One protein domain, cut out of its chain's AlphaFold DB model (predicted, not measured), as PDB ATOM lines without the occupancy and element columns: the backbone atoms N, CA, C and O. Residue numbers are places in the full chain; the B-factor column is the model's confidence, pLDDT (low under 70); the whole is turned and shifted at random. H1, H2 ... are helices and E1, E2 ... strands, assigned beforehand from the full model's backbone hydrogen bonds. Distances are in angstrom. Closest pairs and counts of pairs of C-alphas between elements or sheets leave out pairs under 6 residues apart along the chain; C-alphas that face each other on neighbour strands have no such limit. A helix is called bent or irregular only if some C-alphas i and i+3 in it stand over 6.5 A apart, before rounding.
ATOM      1  N   ILE A 109      12.144 -32.241  44.349       92.50
ATOM      2  CA  ILE A 109      11.759 -31.427  43.198       92.50
ATOM      3  C   ILE A 109      12.912 -30.487  42.875       92.50
ATOM      4  O   ILE A 109      13.370 -29.738  43.736       92.50
ATOM      5  N   GLU A 110      13.356 -30.503  41.629       94.56
ATOM      6  CA  GLU A 110      14.358 -29.575  41.118       94.56
ATOM      7  C   GLU A 110      13.696 -28.584  40.173       94.56
ATOM      8  O   GLU A 110      12.941 -28.976  39.290       94.56
ATOM      9  N   ILE A 111      13.941 -27.297  40.377       94.12
ATOM     10  CA  ILE A 111      13.304 -26.214  39.635       94.12
ATOM     11  C   ILE A 111      14.404 -25.335  39.075       94.12
ATOM     12  O   ILE A 111      15.178 -24.762  39.842       94.12
ATOM     13  N   ASP A 112      14.469 -25.215  37.758       92.44
ATOM     14  CA  ASP A 112      15.383 -24.266  37.134       92.44
ATOM     15  C   ASP A 112      14.969 -22.842  37.501       92.44
ATOM     16  O   ASP A 112      13.795 -22.481  37.408       92.44
ATOM     17  N   TYR A 113      15.935 -22.048  37.956       90.50
ATOM     18  CA  TYR A 113      15.708 -20.707  38.471       90.50
ATOM     19  C   TYR A 113      15.156 -19.799  37.373       90.50
ATOM     20  O   TYR A 113      15.840 -19.440  36.415       90.50
ATOM     21  N   ASN A 114      13.895 -19.418  37.531       88.50
ATOM     22  CA  ASN A 114      13.124 -18.698  36.531       88.50
ATOM     23  C   ASN A 114      12.161 -17.695  37.195       88.50
ATOM     24  O   ASN A 114      10.942 -17.895  37.197       88.50
ATOM     25  N   PRO A 115      12.687 -16.604  37.774       87.25
ATOM     26  CA  PRO A 115      11.862 -15.622  38.459       87.25
ATOM     27  C   PRO A 115      10.874 -14.943  37.505       87.25
ATOM     28  O   PRO A 115      11.032 -14.938  36.275       87.25
ATOM     29  N   THR A 116       9.837 -14.340  38.076       82.75
ATOM     30  CA  THR A 116       8.893 -13.509  37.322       82.75
ATOM     31  C   THR A 116       9.659 -12.388  36.589       82.75
ATOM     32  O   THR A 116      10.524 -11.757  37.195       82.75
ATOM     33  N   PRO A 117       9.379 -12.100  35.296       90.25
ATOM     34  CA  PRO A 117       8.240 -12.540  34.483       90.25
ATOM     35  C   PRO A 117       8.516 -13.725  33.530       90.25
ATOM     36  O   PRO A 117       7.766 -13.903  32.568       90.25
ATOM     37  N   SER A 118       9.551 -14.544  33.764       85.50
ATOM     38  CA  SER A 118       9.971 -15.620  32.842       85.50
ATOM     39  C   SER A 118       8.815 -16.518  32.406       85.50
ATOM     40  O   SER A 118       8.060 -16.986  33.244       85.50
ATOM     41  N   VAL A 119       8.634 -16.767  31.109       85.50
ATOM     42  CA  VAL A 119       7.533 -17.602  30.573       85.50
ATOM     43  C   VAL A 119       7.903 -19.077  30.411       85.50
ATOM     44  O   VAL A 119       7.030 -19.898  30.130       85.50
ATOM     45  N   ASN A 120       9.179 -19.402  30.609       87.69
ATOM     46  CA  ASN A 120       9.724 -20.744  30.469       87.69
ATOM     47  C   ASN A 120       9.992 -21.343  31.848       87.69
ATOM     48  O   ASN A 120      10.289 -20.617  32.798       87.69
ATOM     49  N   TYR A 121       9.909 -22.662  31.955       91.75
ATOM     50  CA  TYR A 121      10.256 -23.377  33.176       91.75
ATOM     51  C   TYR A 121      10.710 -24.792  32.879       91.75
ATOM     52  O   TYR A 121      10.411 -25.369  31.828       91.75
ATOM     53  N   PHE A 122      11.333 -25.383  33.892       93.31
ATOM     54  CA  PHE A 122      11.654 -26.787  33.881       93.31
ATOM     55  C   PHE A 122      11.736 -27.326  35.323       93.31
ATOM     56  O   PHE A 122      12.494 -26.822  36.145       93.31
ATOM     57  N   VAL A 123      10.861 -28.287  35.662       95.38
ATOM     58  CA  VAL A 123      10.551 -28.689  37.064       95.38
ATOM     59  C   VAL A 123      10.643 -30.201  37.288       95.38
ATOM     60  O   VAL A 123       9.683 -30.935  37.027       95.38
ATOM     61  N   SER A 124      11.824 -30.733  37.601       95.19
ATOM     62  CA  SER A 124      12.114 -32.172  37.708       95.19
ATOM     63  C   SER A 124      11.602 -32.802  38.979       95.19
ATOM     64  O   SER A 124      11.727 -32.214  40.042       95.19
ATOM     65  N   VAL A 125      11.107 -34.032  38.878       93.88
ATOM     66  CA  VAL A 125      10.740 -34.842  40.036       93.88
ATOM     67  C   VAL A 125      11.454 -36.179  39.962       93.88
ATOM     68  O   VAL A 125      11.181 -36.996  39.074       93.88
ATOM     69  N   GLY A 126      12.350 -36.419  40.918       90.38
ATOM     70  CA  GLY A 126      13.037 -37.699  41.052       90.38
ATOM     71  C   GLY A 126      12.062 -38.807  41.453       90.38
ATOM     72  O   GLY A 126      11.369 -38.710  42.467       90.38
ATOM     73  N   LEU A 127      12.000 -39.881  40.667       86.75
ATOM     74  CA  LEU A 127      11.226 -41.081  41.000       86.75
ATOM     75  C   LEU A 127      12.054 -42.080  41.810       86.75
ATOM     76  O   LEU A 127      11.523 -42.765  42.685       86.75
ATOM     77  N   ASN A 128      13.340 -42.175  41.482       85.38
ATOM     78  CA  ASN A 128      14.369 -42.960  42.157       85.38
ATOM     79  C   ASN A 128      15.758 -42.438  41.727       85.38
ATOM     80  O   ASN A 128      15.855 -41.455  40.997       85.38
ATOM     81  N   ASP A 129      16.831 -43.118  42.137       84.31
ATOM     82  CA  ASP A 129      18.221 -42.728  41.844       84.31
ATOM     83  C   ASP A 129      18.583 -42.679  40.346       84.31
ATOM     84  O   ASP A 129      19.656 -42.175  40.001       84.31
ATOM     85  N   LYS A 130      17.745 -43.250  39.473       88.94
ATOM     86  CA  LYS A 130      18.003 -43.397  38.038       88.94
ATOM     87  C   LYS A 130      16.913 -42.823  37.148       88.94
ATOM     88  O   LYS A 130      17.086 -42.830  35.940       88.94
ATOM     89  N   GLU A 131      15.790 -42.381  37.692       90.38
ATOM     90  CA  GLU A 131      14.638 -42.005  36.881       90.38
ATOM     91  C   GLU A 131      13.999 -40.720  37.382       90.38
ATOM     92  O   GLU A 131      13.803 -40.540  38.586       90.38
ATOM     93  N   ALA A 132      13.579 -39.878  36.440       92.88
ATOM     94  CA  ALA A 132      12.873 -38.637  36.719       92.88
ATOM     95  C   ALA A 132      11.685 -38.441  35.770       92.88
ATOM     96  O   ALA A 132      11.690 -38.916  34.630       92.88
ATOM     97  N   ILE A 133      10.657 -37.751  36.268       95.12
ATOM     98  CA  ILE A 133       9.565 -37.209  35.455       95.12
ATOM     99  C   ILE A 133       9.663 -35.701  35.432       95.12
ATOM    100  O   ILE A 133       9.956 -35.048  36.437       95.12
ATOM    101  N   SER A 134       9.383 -35.174  34.250       94.81
ATOM    102  CA  SER A 134      10.008 -33.956  33.837       94.81
ATOM    103  C   SER A 134       9.042 -33.032  33.092       94.81
ATOM    104  O   SER A 134       8.873 -33.176  31.892       94.81
ATOM    105  N   PHE A 135       8.409 -32.064  33.765       95.12
ATOM    106  CA  PHE A 135       7.674 -30.974  33.105       95.12
ATOM    107  C   PHE A 135       8.625 -29.968  32.454       95.12
ATOM    108  O   PHE A 135       9.548 -29.473  33.108       95.12
ATOM    109  N   ASP A 136       8.405 -29.687  31.180       91.12
ATOM    110  CA  ASP A 136       9.221 -28.813  30.344       91.12
ATOM    111  C   ASP A 136       8.305 -27.810  29.658       91.12
ATOM    112  O   ASP A 136       7.342 -28.223  29.019       91.12
ATOM    113  N   ASN A 137       8.600 -26.522  29.793       90.81
ATOM    114  CA  ASN A 137       8.045 -25.472  28.957       90.81
ATOM    115  C   ASN A 137       9.195 -24.573  28.511       90.81
ATOM    116  O   ASN A 137       9.550 -23.598  29.174       90.81
ATOM    117  N   THR A 138       9.798 -24.960  27.396       81.75
ATOM    118  CA  THR A 138      10.902 -24.253  26.748       81.75
ATOM    119  C   THR A 138      10.553 -24.043  25.271       81.75
ATOM    120  O   THR A 138       9.393 -24.098  24.863       81.75
ATOM    121  N   THR A 139      11.538 -23.830  24.408       74.75
ATOM    122  CA  THR A 139      11.326 -23.621  22.964       74.75
ATOM    123  C   THR A 139      10.738 -24.807  22.200       74.75
ATOM    124  O   THR A 139      10.250 -24.609  21.089       74.75
ATOM    125  N   LYS A 140      10.750 -26.022  22.761       73.50
ATOM    126  CA  LYS A 140      10.071 -27.201  22.185       73.50
ATOM    127  C   LYS A 140       8.589 -27.261  22.602       73.50
ATOM    128  O   LYS A 140       7.887 -28.194  22.223       73.50
ATOM    129  N   GLY A 141       8.100 -26.253  23.329       83.31
ATOM    130  CA  GLY A 141       6.735 -26.173  23.842       83.31
ATOM    131  C   GLY A 141       6.578 -26.827  25.213       83.31
ATOM    132  O   GLY A 141       7.559 -27.213  25.849       83.31
ATOM    133  N   PHE A 142       5.325 -26.937  25.665       90.12
ATOM    134  CA  PHE A 142       4.995 -27.514  26.963       90.12
ATOM    135  C   PHE A 142       4.682 -29.010  26.876       90.12
ATOM    136  O   PHE A 142       3.803 -29.451  26.133       90.12
ATOM    137  N   ARG A 143       5.397 -29.805  27.666       93.88
ATOM    138  CA  ARG A 143       5.332 -31.269  27.647       93.88
ATOM    139  C   ARG A 143       5.798 -31.859  28.969       93.88
ATOM    140  O   ARG A 143       6.313 -31.172  29.846       93.88
ATOM    141  N   VAL A 144       5.618 -33.163  29.090       95.12
ATOM    142  CA  VAL A 144       6.193 -33.978  30.150       95.12
ATOM    143  C   VAL A 144       7.097 -35.029  29.527       95.12
ATOM    144  O   VAL A 144       6.770 -35.617  28.496       95.12
ATOM    145  N   ILE A 145       8.240 -35.246  30.156       93.06
ATOM    146  CA  ILE A 145       9.310 -36.113  29.686       93.06
ATOM    147  C   ILE A 145       9.574 -37.164  30.769       93.06
ATOM    148  O   ILE A 145       9.449 -36.884  31.964       93.06
ATOM    149  N   LYS A 146       9.930 -38.382  30.367       93.19
ATOM    150  CA  LYS A 146      10.578 -39.360  31.248       93.19
ATOM    151  C   LYS A 146      12.044 -39.427  30.895       93.19
ATOM    152  O   LYS A 146      12.386 -39.641  29.734       93.19
ATOM    153  N   GLN A 147      12.884 -39.304  31.911       91.56
ATOM    154  CA  GLN A 147      14.325 -39.409  31.755       91.56
ATOM    155  C   GLN A 147      14.883 -40.542  32.604       91.56
ATOM    156  O   GLN A 147      14.387 -40.816  33.705       91.56
ATOM    157  N   VAL A 148      15.912 -41.193  32.070       91.25
ATOM    158  CA  VAL A 148      16.667 -42.248  32.744       91.25
ATOM    159  C   VAL A 148      18.142 -41.887  32.735       91.25
ATOM    160  O   VAL A 148      18.701 -41.504  31.714       91.25
ATOM    161  N   LEU A 149      18.776 -42.005  33.889       90.06
ATOM    162  CA  LEU A 149      20.201 -41.807  34.044       90.06
ATOM    163  C   LEU A 149      20.948 -43.014  33.467       90.06
ATOM    164  O   LEU A 149      20.789 -44.141  33.947       90.06
ATOM    165  N   ILE A 150      21.816 -42.749  32.497       90.44
ATOM    166  CA  ILE A 150      22.621 -43.752  31.799       90.44
ATOM    167  C   ILE A 150      23.994 -43.903  32.445       90.44
ATOM    168  O   ILE A 150      24.438 -45.018  32.724       90.44
ATOM    169  N   SER A 151      24.656 -42.787  32.742       86.62
ATOM    170  CA  SER A 151      26.007 -42.793  33.296       86.62
ATOM    171  C   SER A 151      26.266 -41.601  34.199       86.62
ATOM    172  O   SER A 151      25.690 -40.530  34.037       86.62
ATOM    173  N   LYS A 152      27.183 -41.803  35.149       84.44
ATOM    174  CA  LYS A 152      27.794 -40.733  35.932       84.44
ATOM    175  C   LYS A 152      29.276 -40.772  35.669       84.44
ATOM    176  O   LYS A 152      29.958 -41.675  36.160       84.44
ATOM    177  N   GLU A 153      29.770 -39.802  34.932       75.19
ATOM    178  CA  GLU A 153      31.197 -39.572  34.872       75.19
ATOM    179  C   GLU A 153      31.528 -38.509  35.920       75.19
ATOM    180  O   GLU A 153      30.836 -37.492  36.028       75.19
ATOM    181  N   PRO A 154      32.527 -38.735  36.791       60.03
ATOM    182  CA  PRO A 154      33.016 -37.653  37.625       60.03
ATOM    183  C   PRO A 154      33.413 -36.519  36.688       60.03
ATOM    184  O   PRO A 154      34.046 -36.770  35.667       60.03
ATOM    185  N   ASN A 155      33.000 -35.304  37.037       54.84
ATOM    186  CA  ASN A 155      33.221 -34.089  36.270       54.84
ATOM    187  C   ASN A 155      34.741 -33.823  36.198       54.84
ATOM    188  O   ASN A 155      35.296 -33.014  36.937       54.84
ATOM    189  N   THR A 156      35.468 -34.588  35.382       50.16
ATOM    190  CA  THR A 156      36.826 -34.264  34.989       50.16
ATOM    191  C   THR A 156      36.657 -33.045  34.121       50.16
ATOM    192  O   THR A 156      36.219 -33.167  32.978       50.16
ATOM    193  N   SER A 164      26.481 -26.201  26.238       79.62
ATOM    194  CA  SER A 164      25.261 -25.791  25.535       79.62
ATOM    195  C   SER A 164      24.427 -24.805  26.352       79.62
ATOM    196  O   SER A 164      23.704 -24.009  25.762       79.62
ATOM    197  N   GLY A 165      24.528 -24.830  27.684       78.88
ATOM    198  CA  GLY A 165      23.840 -23.878  28.554       78.88
ATOM    199  C   GLY A 165      24.273 -23.971  30.013       78.88
ATOM    200  O   GLY A 165      24.831 -24.982  30.442       78.88
ATOM    201  N   GLU A 166      24.006 -22.901  30.760       86.56
ATOM    202  CA  GLU A 166      24.292 -22.791  32.191       86.56
ATOM    203  C   GLU A 166      23.172 -22.032  32.906       86.56
ATOM    204  O   GLU A 166      22.635 -21.058  32.371       86.56
ATOM    205  N   TRP A 167      22.798 -22.467  34.108       85.38
ATOM    206  CA  TRP A 167      21.777 -21.808  34.929       85.38
ATOM    207  C   TRP A 167      21.878 -22.248  36.388       85.38
ATOM    208  O   TRP A 167      22.671 -23.113  36.736       85.38
ATOM    209  N   ASP A 168      21.059 -21.663  37.257       91.62
ATOM    210  CA  ASP A 168      20.933 -22.136  38.631       91.62
ATOM    211  C   ASP A 168      19.672 -22.984  38.808       91.62
ATOM    212  O   ASP A 168      18.618 -22.648  38.278       91.62
ATOM    213  N   THR A 169      19.744 -24.025  39.630       92.12
ATOM    214  CA  THR A 169      18.609 -24.883  39.979       92.12
ATOM    215  C   THR A 169      18.365 -24.850  41.483       92.12
ATOM    216  O   THR A 169      19.286 -24.946  42.301       92.12
ATOM    217  N   ILE A 170      17.096 -24.720  41.857       95.44
ATOM    218  CA  ILE A 170      16.591 -24.769  43.225       95.44
ATOM    219  C   ILE A 170      16.116 -26.187  43.523       95.44
ATOM    220  O   ILE A 170      15.311 -26.750  42.787       95.44
ATOM    221  N   VAL A 171      16.566 -26.750  44.642       93.31
ATOM    222  CA  VAL A 171      16.114 -28.057  45.123       93.31
ATOM    223  C   VAL A 171      15.167 -27.876  46.296       93.31
ATOM    224  O   VAL A 171      15.525 -27.281  47.321       93.31
ATOM    225  N   LEU A 172      13.976 -28.444  46.149       90.88
ATOM    226  CA  LEU A 172      12.979 -28.570  47.193       90.88
ATOM    227  C   LEU A 172      12.882 -30.016  47.672       90.88
ATOM    228  O   LEU A 172      12.930 -30.956  46.880       90.88
ATOM    229  N   LYS A 173      12.697 -30.173  48.980       87.88
ATOM    230  CA  LYS A 173      12.363 -31.439  49.626       87.88
ATOM    231  C   LYS A 173      11.289 -31.188  50.669       87.88
ATOM    232  O   LYS A 173      11.484 -30.348  51.548       87.88
ATOM    233  N   ASP A 174      10.183 -31.918  50.583       81.75
ATOM    234  CA  ASP A 174       9.062 -31.818  51.528       81.75
ATOM    235  C   ASP A 174       8.605 -30.357  51.744       81.75
ATOM    236  O   ASP A 174       8.553 -29.854  52.874       81.75
ATOM    237  N   ALA A 175       8.333 -29.657  50.642       82.69
ATOM    238  CA  ALA A 175       7.889 -28.267  50.555       82.69
ATOM    239  C   ALA A 175       8.896 -27.231  51.083       82.69
ATOM    240  O   ALA A 175       8.530 -26.080  51.339       82.69
ATOM    241  N   LYS A 176      10.165 -27.613  51.259       88.19
ATOM    242  CA  LYS A 176      11.211 -26.751  51.822       88.19
ATOM    243  C   LYS A 176      12.390 -26.624  50.881       88.19
ATOM    244  O   LYS A 176      12.830 -27.605  50.291       88.19
ATOM    245  N   PHE A 177      12.942 -25.419  50.818       92.56
ATOM    246  CA  PHE A 177      14.218 -25.169  50.166       92.56
ATOM    247  C   PHE A 177      15.342 -25.940  50.862       92.56
ATOM    248  O   PHE A 177      15.466 -25.907  52.087       92.56
ATOM    249  N   VAL A 178      16.152 -26.639  50.068       92.75
ATOM    250  CA  VAL A 178      17.310 -27.404  50.545       92.75
ATOM    251  C   VAL A 178      18.606 -26.753  50.102       92.75
ATOM    252  O   VAL A 178      19.498 -26.530  50.919       92.75
ATOM    253  N   LYS A 179      18.740 -26.500  48.798       93.25
ATOM    254  CA  LYS A 179      19.947 -25.931  48.203       93.25
ATOM    255  C   LYS A 179      19.646 -25.294  46.854       93.25
ATOM    256  O   LYS A 179      18.688 -25.672  46.182       93.25
ATOM    257  N   LYS A 180      20.527 -24.385  46.454       93.75
ATOM    258  CA  LYS A 180      20.649 -23.858  45.098       93.75
ATOM    259  C   LYS A 180      22.003 -24.308  44.549       93.75
ATOM    260  O   LYS A 180      22.982 -24.282  45.295       93.75
ATOM    261  N   TYR A 181      22.060 -24.774  43.309       89.56
ATOM    262  CA  TYR A 181      23.313 -25.195  42.679       89.56
ATOM    263  C   TYR A 181      23.371 -24.747  41.222       89.56
ATOM    264  O   TYR A 181      22.333 -24.526  40.609       89.56
ATOM    265  N   HIS A 182      24.586 -24.592  40.703       90.31
ATOM    266  CA  HIS A 182      24.818 -24.171  39.329       90.31
ATOM    267  C   HIS A 182      24.900 -25.389  38.401       90.31
ATOM    268  O   HIS A 182      25.591 -26.369  38.701       90.31
ATOM    269  N   VAL A 183      24.184 -25.325  37.290       84.25
ATOM    270  CA  VAL A 183      24.084 -26.349  36.258       84.25
ATOM    271  C   VAL A 183      24.902 -25.937  35.047       84.25
ATOM    272  O   VAL A 183      24.787 -24.814  34.574       84.25
ATOM    273  N   ILE A 184      25.680 -26.883  34.533       83.06
ATOM    274  CA  ILE A 184      26.358 -26.865  33.242       83.06
ATOM    275  C   ILE A 184      25.770 -28.011  32.427       83.06
ATOM    276  O   ILE A 184      25.812 -29.175  32.842       83.06
ATOM    277  N   TRP A 185      25.238 -27.684  31.258       82.31
ATOM    278  CA  TRP A 185      24.580 -28.628  30.370       82.31
ATOM    279  C   TRP A 185      25.277 -28.712  29.013       82.31
ATOM    280  O   TRP A 185      25.719 -27.712  28.446       82.31
ATOM    281  N   GLU A 186      25.351 -29.927  28.480       82.75
ATOM    282  CA  GLU A 186      25.788 -30.259  27.131       82.75
ATOM    283  C   GLU A 186      24.673 -31.048  26.425       82.75
ATOM    284  O   GLU A 186      24.279 -32.136  26.856       82.75
ATOM    285  N   ASP A 187      24.196 -30.491  25.312       77.88
ATOM    286  CA  ASP A 187      23.180 -31.091  24.439       77.88
ATOM    287  C   ASP A 187      23.812 -32.191  23.577       77.88
ATOM    288  O   ASP A 187      24.652 -31.902  22.712       77.88
ATOM    289  N   LYS A 188      23.395 -33.451  23.766       78.31
ATOM    290  CA  LYS A 188      23.683 -34.545  22.811       78.31
ATOM    291  C   LYS A 188      22.404 -35.160  22.251       78.31
ATOM    292  O   LYS A 188      22.343 -36.359  21.972       78.31
ATOM    293  N   ASN A 189      21.403 -34.316  22.009       77.81
ATOM    294  CA  ASN A 189      20.081 -34.634  21.481       77.81
ATOM    295  C   ASN A 189      19.208 -35.439  22.451       77.81
ATOM    296  O   ASN A 189      18.426 -34.870  23.202       77.81
ATOM    297  N   GLU A 190      19.279 -36.768  22.384       76.12
ATOM    298  CA  GLU A 190      18.477 -37.659  23.232       76.12
ATOM    299  C   GLU A 190      19.181 -37.960  24.558       76.12
ATOM    300  O   GLU A 190      18.524 -38.398  25.501       76.12
ATOM    301  N   GLN A 191      20.493 -37.699  24.633       83.06
ATOM    302  CA  GLN A 191      21.341 -37.931  25.799       83.06
ATOM    303  C   GLN A 191      21.969 -36.624  26.281       83.06
ATOM    304  O   GLN A 191      23.035 -36.216  25.832       83.06
ATOM    305  N   ASP A 192      21.320 -35.965  27.223       82.00
ATOM    306  CA  ASP A 192      21.821 -34.727  27.801       82.00
ATOM    307  C   ASP A 192      22.878 -35.019  28.859       82.00
ATOM    308  O   ASP A 192      22.692 -35.901  29.698       82.00
ATOM    309  N   VAL A 193      23.986 -34.277  28.849       85.06
ATOM    310  CA  VAL A 193      24.963 -34.328  29.942       85.06
ATOM    311  C   VAL A 193      24.773 -33.109  30.826       85.06
ATOM    312  O   VAL A 193      24.915 -31.980  30.371       85.06
ATOM    313  N   VAL A 194      24.473 -33.332  32.101       83.75
ATOM    314  CA  VAL A 194      24.236 -32.286  33.099       83.75
ATOM    315  C   VAL A 194      25.228 -32.485  34.233       83.75
ATOM    316  O   VAL A 194      25.158 -33.468  34.962       83.75
ATOM    317  N   ASN A 195      26.219 -31.597  34.332       86.44
ATOM    318  CA  ASN A 195      27.318 -31.669  35.303       86.44
ATOM    319  C   ASN A 195      27.970 -33.070  35.449       86.44
ATOM    320  O   ASN A 195      28.267 -33.551  36.549       86.44
ATOM    321  N   GLY A 196      28.221 -33.734  34.317       83.25
ATOM    322  CA  GLY A 196      28.843 -35.066  34.256       83.25
ATOM    323  C   GLY A 196      27.863 -36.240  34.378       83.25
ATOM    324  O   GLY A 196      28.269 -37.402  34.364       83.25
ATOM    325  N   GLU A 197      26.568 -35.961  34.476       87.31
ATOM    326  CA  GLU A 197      25.498 -36.951  34.568       87.31
ATOM    327  C   GLU A 197      24.824 -37.066  33.197       87.31
ATOM    328  O   GLU A 197      24.328 -36.072  32.678       87.31
ATOM    329  N   THR A 198      24.816 -38.247  32.581       88.62
ATOM    330  CA  THR A 198      24.192 -38.454  31.265       88.62
ATOM    331  C   THR A 198      22.779 -38.992  31.424       88.62
ATOM    332  O   THR A 198      22.590 -40.103  31.924       88.62
ATOM    333  N   TRP A 199      21.800 -38.229  30.957       87.88
ATOM    334  CA  TRP A 199      20.380 -38.540  31.025       87.88
ATOM    335  C   TRP A 199      19.792 -38.751  29.642       87.88
ATOM    336  O   TRP A 199      19.892 -37.889  28.778       87.88
ATOM    337  N   GLU A 200      19.116 -39.878  29.458       88.94
ATOM    338  CA  GLU A 200      18.406 -40.202  28.230       88.94
ATOM    339  C   GLU A 200      16.919 -39.881  28.360       88.94
ATOM    340  O   GLU A 200      16.267 -40.276  29.333       88.94
ATOM    341  N   THR A 201      16.370 -39.190  27.364       91.00
ATOM    342  CA  THR A 201      14.922 -39.020  27.224       91.00
ATOM    343  C   THR A 201      14.304 -40.294  26.656       91.00
ATOM    344  O   THR A 201      14.503 -40.623  25.494       91.00
ATOM    345  N   VAL A 202      13.501 -40.995  27.461       92.44
ATOM    346  CA  VAL A 202      12.867 -42.263  27.058       92.44
ATOM    347  C   VAL A 202      11.584 -42.029  26.269       92.44
ATOM    348  O   VAL A 202      11.281 -42.745  25.319       92.44
ATOM    349  N   TRP A 203      10.783 -41.055  26.696       93.00
ATOM    350  CA  TRP A 203       9.566 -40.661  25.997       93.00
ATOM    351  C   TRP A 203       9.156 -39.240  26.382       93.00
ATOM    352  O   TRP A 203       9.499 -38.743  27.459       93.00
ATOM    353  N   GLU A 204       8.346 -38.620  25.525       93.69
ATOM    354  CA  GLU A 204       7.687 -37.337  25.776       93.69
ATOM    355  C   GLU A 204       6.178 -37.417  25.495       93.69
ATOM    356  O   GLU A 204       5.718 -38.194  24.656       93.69
ATOM    357  N   LYS A 205       5.386 -36.643  26.243       94.19
ATOM    358  CA  LYS A 205       3.928 -36.537  26.088       94.19
ATOM    359  C   LYS A 205       3.478 -35.083  26.236       94.19
ATOM    360  O   LYS A 205       4.075 -34.340  27.017       94.19
ATOM    361  N   PRO A 206       2.407 -34.660  25.546       93.38
ATOM    362  CA  PRO A 206       1.839 -33.336  25.760       93.38
ATOM    363  C   PRO A 206       1.241 -33.219  27.169       93.38
ATOM    364  O   PRO A 206       0.728 -34.196  27.720       93.38
ATOM    365  N   ILE A 207       1.252 -32.008  27.724       93.00
ATOM    366  CA  ILE A 207       0.496 -31.659  28.938       93.00
ATOM    367  C   ILE A 207      -0.623 -30.678  28.592       93.00
ATOM    368  O   ILE A 207      -0.577 -30.013  27.559       93.00
ATOM    369  N   SER A 208      -1.655 -30.589  29.433       92.31
ATOM    370  CA  SER A 208      -2.736 -29.625  29.204       92.31
ATOM    371  C   SER A 208      -2.263 -28.194  29.482       92.31
ATOM    372  O   SER A 208      -1.337 -27.976  30.268       92.31
ATOM    373  N   LYS A 209      -2.920 -27.203  28.866       93.44
ATOM    374  CA  LYS A 209      -2.596 -25.782  29.079       93.44
ATOM    375  C   LYS A 209      -2.788 -25.366  30.538       93.44
ATOM    376  O   LYS A 209      -2.006 -24.577  31.057       93.44
ATOM    377  N   GLU A 210      -3.797 -25.923  31.202       93.06
ATOM    378  CA  GLU A 210      -4.112 -25.653  32.606       93.06
ATOM    379  C   GLU A 210      -2.998 -26.163  33.524       93.06
ATOM    380  O   GLU A 210      -2.555 -25.439  34.412       93.06
ATOM    381  N   ILE A 211      -2.511 -27.389  33.291       93.19
ATOM    382  CA  ILE A 211      -1.377 -27.934  34.045       93.19
ATOM    383  C   ILE A 211      -0.110 -27.136  33.747       93.19
ATOM    384  O   ILE A 211       0.591 -26.766  34.682       93.19
ATOM    385  N   ASN A 212       0.149 -26.804  32.480       93.94
ATOM    386  CA  ASN A 212       1.298 -25.980  32.114       93.94
ATOM    387  C   ASN A 212       1.320 -24.645  32.872       93.94
ATOM    388  O   ASN A 212       2.351 -24.270  33.425       93.94
ATOM    389  N   GLN A 213       0.180 -23.950  32.930       94.25
ATOM    390  CA  GLN A 213       0.079 -22.681  33.643       94.25
ATOM    391  C   GLN A 213       0.297 -22.858  35.150       94.25
ATOM    392  O   GLN A 213       1.043 -22.091  35.748       94.25
ATOM    393  N   LEU A 214      -0.284 -23.899  35.757       94.38
ATOM    394  CA  LEU A 214      -0.097 -24.187  37.183       94.38
ATOM    395  C   LEU A 214       1.369 -24.466  37.543       94.38
ATOM    396  O   LEU A 214       1.828 -24.016  38.593       94.38
ATOM    397  N   ILE A 215       2.098 -25.202  36.697       94.56
ATOM    398  CA  ILE A 215       3.523 -25.485  36.918       94.56
ATOM    399  C   ILE A 215       4.379 -24.237  36.666       94.56
ATOM    400  O   ILE A 215       5.320 -23.998  37.417       94.56
ATOM    401  N   LEU A 216       4.039 -23.404  35.677       93.50
ATOM    402  CA  LEU A 216       4.714 -22.121  35.468       93.50
ATOM    403  C   LEU A 216       4.559 -21.202  36.687       93.50
ATOM    404  O   LEU A 216       5.550 -20.658  37.173       93.50
ATOM    405  N   ASP A 217       3.335 -21.065  37.202       93.88
ATOM    406  CA  ASP A 217       3.048 -20.254  38.387       93.88
ATOM    407  C   ASP A 217       3.807 -20.785  39.608       93.88
ATOM    408  O   ASP A 217       4.386 -20.005  40.357       93.88
ATOM    409  N   PHE A 218       3.856 -22.111  39.779       94.44
ATOM    410  CA  PHE A 218       4.658 -22.755  40.818       94.44
ATOM    411  C   PHE A 218       6.148 -22.423  40.693       94.44
ATOM    412  O   PHE A 218       6.773 -22.004  41.664       94.44
ATOM    413  N   SER A 219       6.708 -22.603  39.498       94.75
ATOM    414  CA  SER A 219       8.131 -22.411  39.222       94.75
ATOM    415  C   SER A 219       8.569 -20.975  39.507       94.75
ATOM    416  O   SER A 219       9.557 -20.757  40.205       94.75
ATOM    417  N   ARG A 220       7.784 -19.997  39.038       94.69
ATOM    418  CA  ARG A 220       7.996 -18.573  39.328       94.69
ATOM    419  C   ARG A 220       7.883 -18.287  40.812       94.69
ATOM    420  O   ARG A 220       8.773 -17.677  41.384       94.69
ATOM    421  N   PHE A 221       6.815 -18.776  41.444       95.38
ATOM    422  CA  PHE A 221       6.579 -18.561  42.865       95.38
ATOM    423  C   PHE A 221       7.750 -19.056  43.714       95.38
ATOM    424  O   PHE A 221       8.205 -18.342  44.604       95.38
ATOM    425  N   VAL A 222       8.270 -20.251  43.427       94.94
ATOM    426  CA  VAL A 222       9.453 -20.764  44.119       94.94
ATOM    427  C   VAL A 222      10.672 -19.914  43.802       94.94
ATOM    428  O   VAL A 222      11.354 -19.501  44.733       94.94
ATOM    429  N   SER A 223      10.939 -19.613  42.533       94.75
ATOM    430  CA  SER A 223      12.090 -18.792  42.140       94.75
ATOM    431  C   SER A 223      12.086 -17.413  42.804       94.75
ATOM    432  O   SER A 223      13.128 -16.953  43.254       94.75
ATOM    433  N   ASP A 224      10.919 -16.795  42.964       95.00
ATOM    434  CA  ASP A 224      10.779 -15.482  43.594       95.00
ATOM    435  C   ASP A 224      10.908 -15.540  45.133       95.00
ATOM    436  O   ASP A 224      11.178 -14.521  45.764       95.00
ATOM    437  N   ASN A 225      10.709 -16.711  45.761       95.50
ATOM    438  CA  ASN A 225      10.551 -16.828  47.222       95.50
ATOM    439  C   ASN A 225      11.420 -17.911  47.895       95.50
ATOM    440  O   ASN A 225      11.265 -18.138  49.098       95.50
ATOM    441  N   TYR A 226      12.312 -18.603  47.174       94.06
ATOM    442  CA  TYR A 226      12.989 -19.814  47.673       94.06
ATOM    443  C   TYR A 226      13.773 -19.595  48.975       94.06
ATOM    444  O   TYR A 226      13.842 -20.498  49.809       94.06
ATOM    445  N   GLU A 227      14.317 -18.394  49.181       92.69
ATOM    446  CA  GLU A 227      15.066 -18.034  50.391       92.69
ATOM    447  C   GLU A 227      14.180 -17.977  51.644       92.69
ATOM    448  O   GLU A 227      14.671 -18.157  52.759       92.69
ATOM    449  N   ASN A 228      12.867 -17.778  51.483       92.25
ATOM    450  CA  ASN A 228      11.918 -17.714  52.589       92.25
ATOM    451  C   ASN A 228      10.545 -18.314  52.240       92.25
ATOM    452  O   ASN A 228       9.518 -17.637  52.254       92.25
ATOM    453  N   LEU A 229      10.505 -19.628  52.007       89.81
ATOM    454  CA  LEU A 229       9.250 -20.357  51.759       89.81
ATOM    455  C   LEU A 229       8.409 -20.610  53.022       89.81
ATOM    456  O   LEU A 229       7.269 -21.065  52.926       89.81
ATOM    457  N   SER A 230       8.948 -20.329  54.213       87.38
ATOM    458  CA  SER A 230       8.291 -20.647  55.489       87.38
ATOM    459  C   SER A 230       6.879 -20.054  55.661       87.38
ATOM    460  O   SER A 230       6.010 -20.780  56.154       87.38
ATOM    461  N   PRO A 231       6.576 -18.814  55.214       91.12
ATOM    462  CA  PRO A 231       5.234 -18.244  55.336       91.12
ATOM    463  C   PRO A 231       4.214 -18.888  54.386       91.12
ATOM    464  O   PRO A 231       3.012 -18.763  54.605       91.12
ATOM    465  N   TYR A 232       4.687 -19.597  53.360       91.00
ATOM    466  CA  TYR A 232       3.894 -20.103  52.238       91.00
ATOM    467  C   TYR A 232       3.675 -21.617  52.295       91.00
ATOM    468  O   TYR A 232       3.477 -22.282  51.279       91.00
ATOM    469  N   GLN A 233       3.738 -22.209  53.490       86.50
ATOM    470  CA  GLN A 233       3.693 -23.662  53.651       86.50
ATOM    471  C   GLN A 233       2.429 -24.293  53.039       86.50
ATOM    472  O   GLN A 233       2.488 -25.392  52.488       86.50
ATOM    473  N   LYS A 234       1.275 -23.620  53.126       85.38
ATOM    474  CA  LYS A 234       0.010 -24.135  52.574       85.38
ATOM    475  C   LYS A 234       0.032 -24.150  51.050       85.38
ATOM    476  O   LYS A 234      -0.397 -25.127  50.440       85.38
ATOM    477  N   GLU A 235       0.541 -23.081  50.455       88.25
ATOM    478  CA  GLU A 235       0.731 -22.914  49.022       88.25
ATOM    479  C   GLU A 235       1.716 -23.963  48.500       88.25
ATOM    480  O   GLU A 235       1.399 -24.673  47.548       88.25
ATOM    481  N   MET A 236       2.846 -24.152  49.186       89.75
ATOM    482  CA  MET A 236       3.841 -25.164  48.830       89.75
ATOM    483  C   MET A 236       3.272 -26.586  48.889       89.75
ATOM    484  O   MET A 236       3.404 -27.328  47.920       89.75
ATOM    485  N   MET A 237       2.547 -26.956  49.953       86.50
ATOM    486  CA  MET A 237       1.881 -28.269  50.033       86.50
ATOM    487  C   MET A 237       0.856 -28.471  48.909       86.50
ATOM    488  O   MET A 237       0.708 -29.573  48.378       86.50
ATOM    489  N   ARG A 238       0.130 -27.411  48.526       85.69
ATOM    490  CA  ARG A 238      -0.801 -27.457  47.393       85.69
ATOM    491  C   ARG A 238      -0.060 -27.704  46.082       85.69
ATOM    492  O   ARG A 238      -0.509 -28.553  45.312       85.69
ATOM    493  N   TYR A 239       1.038 -26.995  45.829       89.62
ATOM    494  CA  TYR A 239       1.841 -27.187  44.625       89.62
ATOM    495  C   TYR A 239       2.440 -28.591  44.556       89.62
ATOM    496  O   TYR A 239       2.253 -29.269  43.548       89.62
ATOM    497  N   GLU A 240       3.051 -29.077  45.638       88.31
ATOM    498  CA  GLU A 240       3.596 -30.437  45.682       88.31
ATOM    499  C   GLU A 240       2.527 -31.505  45.443       88.31
ATOM    500  O   GLU A 240       2.767 -32.456  44.709       88.31
ATOM    501  N   SER A 241       1.322 -31.338  45.993       86.06
ATOM    502  CA  SER A 241       0.216 -32.270  45.745       86.06
ATOM    503  C   SER A 241      -0.230 -32.286  44.282       86.06
ATOM    504  O   SER A 241      -0.532 -33.351  43.742       86.06
ATOM    505  N   ILE A 242      -0.259 -31.123  43.618       87.44
ATOM    506  CA  ILE A 242      -0.543 -31.047  42.180       87.44
ATOM    507  C   ILE A 242       0.558 -31.775  41.408       87.44
ATOM    508  O   ILE A 242       0.243 -32.631  40.586       87.44
ATOM    509  N   VAL A 243       1.824 -31.487  41.711       90.81
ATOM    510  CA  VAL A 243       2.982 -32.108  41.059       90.81
ATOM    511  C   VAL A 243       2.982 -33.630  41.257       90.81
ATOM    512  O   VAL A 243       3.044 -34.349  40.264       90.81
ATOM    513  N   ASP A 244       2.827 -34.150  42.482       89.00
ATOM    514  CA  ASP A 244       2.803 -35.602  42.746       89.00
ATOM    515  C   ASP A 244       1.640 -36.288  42.023       89.00
ATOM    516  O   ASP A 244       1.817 -37.354  41.430       89.00
ATOM    517  N   ARG A 245       0.455 -35.658  42.011       89.69
ATOM    518  CA  ARG A 245      -0.709 -36.179  41.286       89.69
ATOM    519  C   ARG A 245      -0.449 -36.247  39.787       89.69
ATOM    520  O   ARG A 245      -0.808 -37.244  39.164       89.69
ATOM    521  N   GLU A 246       0.137 -35.204  39.201       91.44
ATOM    522  CA  GLU A 246       0.452 -35.190  37.773       91.44
ATOM    523  C   GLU A 246       1.547 -36.205  37.439       91.44
ATOM    524  O   GLU A 246       1.351 -37.016  36.541       91.44
ATOM    525  N   VAL A 247       2.633 -36.261  38.213       90.88
ATOM    526  CA  VAL A 247       3.689 -37.281  38.077       90.88
ATOM    527  C   VAL A 247       3.117 -38.696  38.198       90.88
ATOM    528  O   VAL A 247       3.518 -39.593  37.460       90.88
ATOM    529  N   GLY A 248       2.146 -38.912  39.089       90.19
ATOM    530  CA  GLY A 248       1.464 -40.191  39.282       90.19
ATOM    531  C   GLY A 248       0.752 -40.737  38.039       90.19
ATOM    532  O   GLY A 248       0.559 -41.945  37.964       90.19
ATOM    533  N   LYS A 249       0.419 -39.895  37.053       90.88
ATOM    534  CA  LYS A 249      -0.173 -40.322  35.769       90.88
ATOM    535  C   LYS A 249       0.848 -40.930  34.800       90.88
ATOM    536  O   LYS A 249       0.456 -41.487  33.778       90.88
ATOM    537  N   TYR A 250       2.138 -40.773  35.095       86.62
ATOM    538  CA  TYR A 250       3.243 -41.070  34.183       86.62
ATOM    539  C   TYR A 250       4.265 -42.073  34.735       86.62
ATOM    540  O   TYR A 250       5.262 -42.346  34.063       86.62
TER     541      TYR A 250
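AT A GLANCE: This is residues 109 to 156 and 164 to 250 of the 251 residues of an uncharacterized protein of Parcubacteria group bacterium GW2011_GWA2_40_23 (UniProt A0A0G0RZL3). Eight antiparallel strands, E1 to E8, form a closed barrel, and two helices, H1 and H2, pack side by side over one side of its outer wall. H1 crosses the strands, H2 folds back beside it, and E7 lies on the far side of the barrel from both. The printed part has 135 residues with eight named strands followed by two named helices; round the ring run E1 E2 E3 E4 E8 E7 E6 E5 and back to E1. The class is mixed, helices and strands, and the whole is compact, with a radius of gyration of the C-alphas of 14.4 A and spans of 40 by 31 by 28 A.

IN THESE COORDINATES: E1, residues 109 to 112, begins at C-alpha 109 (11.759, -31.427, 43.198). E2 is residues 121 to 128, 21.9 A long, and E3 residues 131 to 138, 20.8 A. E4, residues 141 to 152, is 28.3 A long and bends by 69 degrees at residue 144. E5 is residues 165 to 173, 25.2 A. E6, residues 176 to 186, is 28.9 A long and bends by 56 degrees at residue 179. E7 is residues 191 to 194. E8, residues 197 to 206, is 25.5 A long and bends by 58 degrees at residue 202. H1, residues 209 to 228, is 28.8 A long, and H2, residues 230 to 247, 24.5 A, ends at C-alpha 247 (3.689, -37.281, 38.077). Both helices are irregular: C-alphas 224 and 227 are 8.4 A apart, C-alphas 231 and 234 8.3 A.

HOW THE PARTS SIT: E1 to E4 form one meander, each strand the antiparallel neighbour of the one before, and E5 to E8 another. Within hydrogen-bond range are N 110 and O 124 of E1 and E2, 2.8 A; N 125 and O 133 of E2 and E3, 2.9 A; and N 134 and O 145 of E3 and E4, 2.9 A. E4 and E8 have N 146 and O 203 at 3.0 A, E8 and E7 N 192 and O 199 at 2.9 A, E7 and E6 N 186 and O 193 at 2.8 A, and E6 and E5 N 169 and O 181 at 2.8 A. The ring closes at E5 and E1, with N 111 and O 170 at 2.8 A. H1 is on the barrel, outside it, at a height over the sheet of 8.8 A, across the strands at 84 degrees to E2 on the local plane; its closest C-alphas to E2 are those of Leu 216 and Tyr 121, 6.1 A. H2 is also on it, outside, at a height of 9.4 A; its closest C-alphas to E3 are those of Val 247 and Ile 133, 6.4 A. H1 and H2 are close but not clearly touching, with Phe 218 and Tyr 239 their closest C-alphas, 6.5 A; they run opposite ways at a shallow tilt of 34.5 degrees, only just short of steep. O i to N i+4 pairs are within range in 14 of 16 for H1 and 12 of 14 for H2.

THE WHOLE: The two C-alphas farthest apart are those of Thr 156 and Lys 234, 42.0 A. Residues 157 to 163 are not printed, and C-alphas 156 and 164 are 17.2 A apart across this cut. Of the links that are printed whole, E1 to E2 is short and the others are tight. The mean pLDDT of the printed part is 88.5; residues 154 to 156 are under 70.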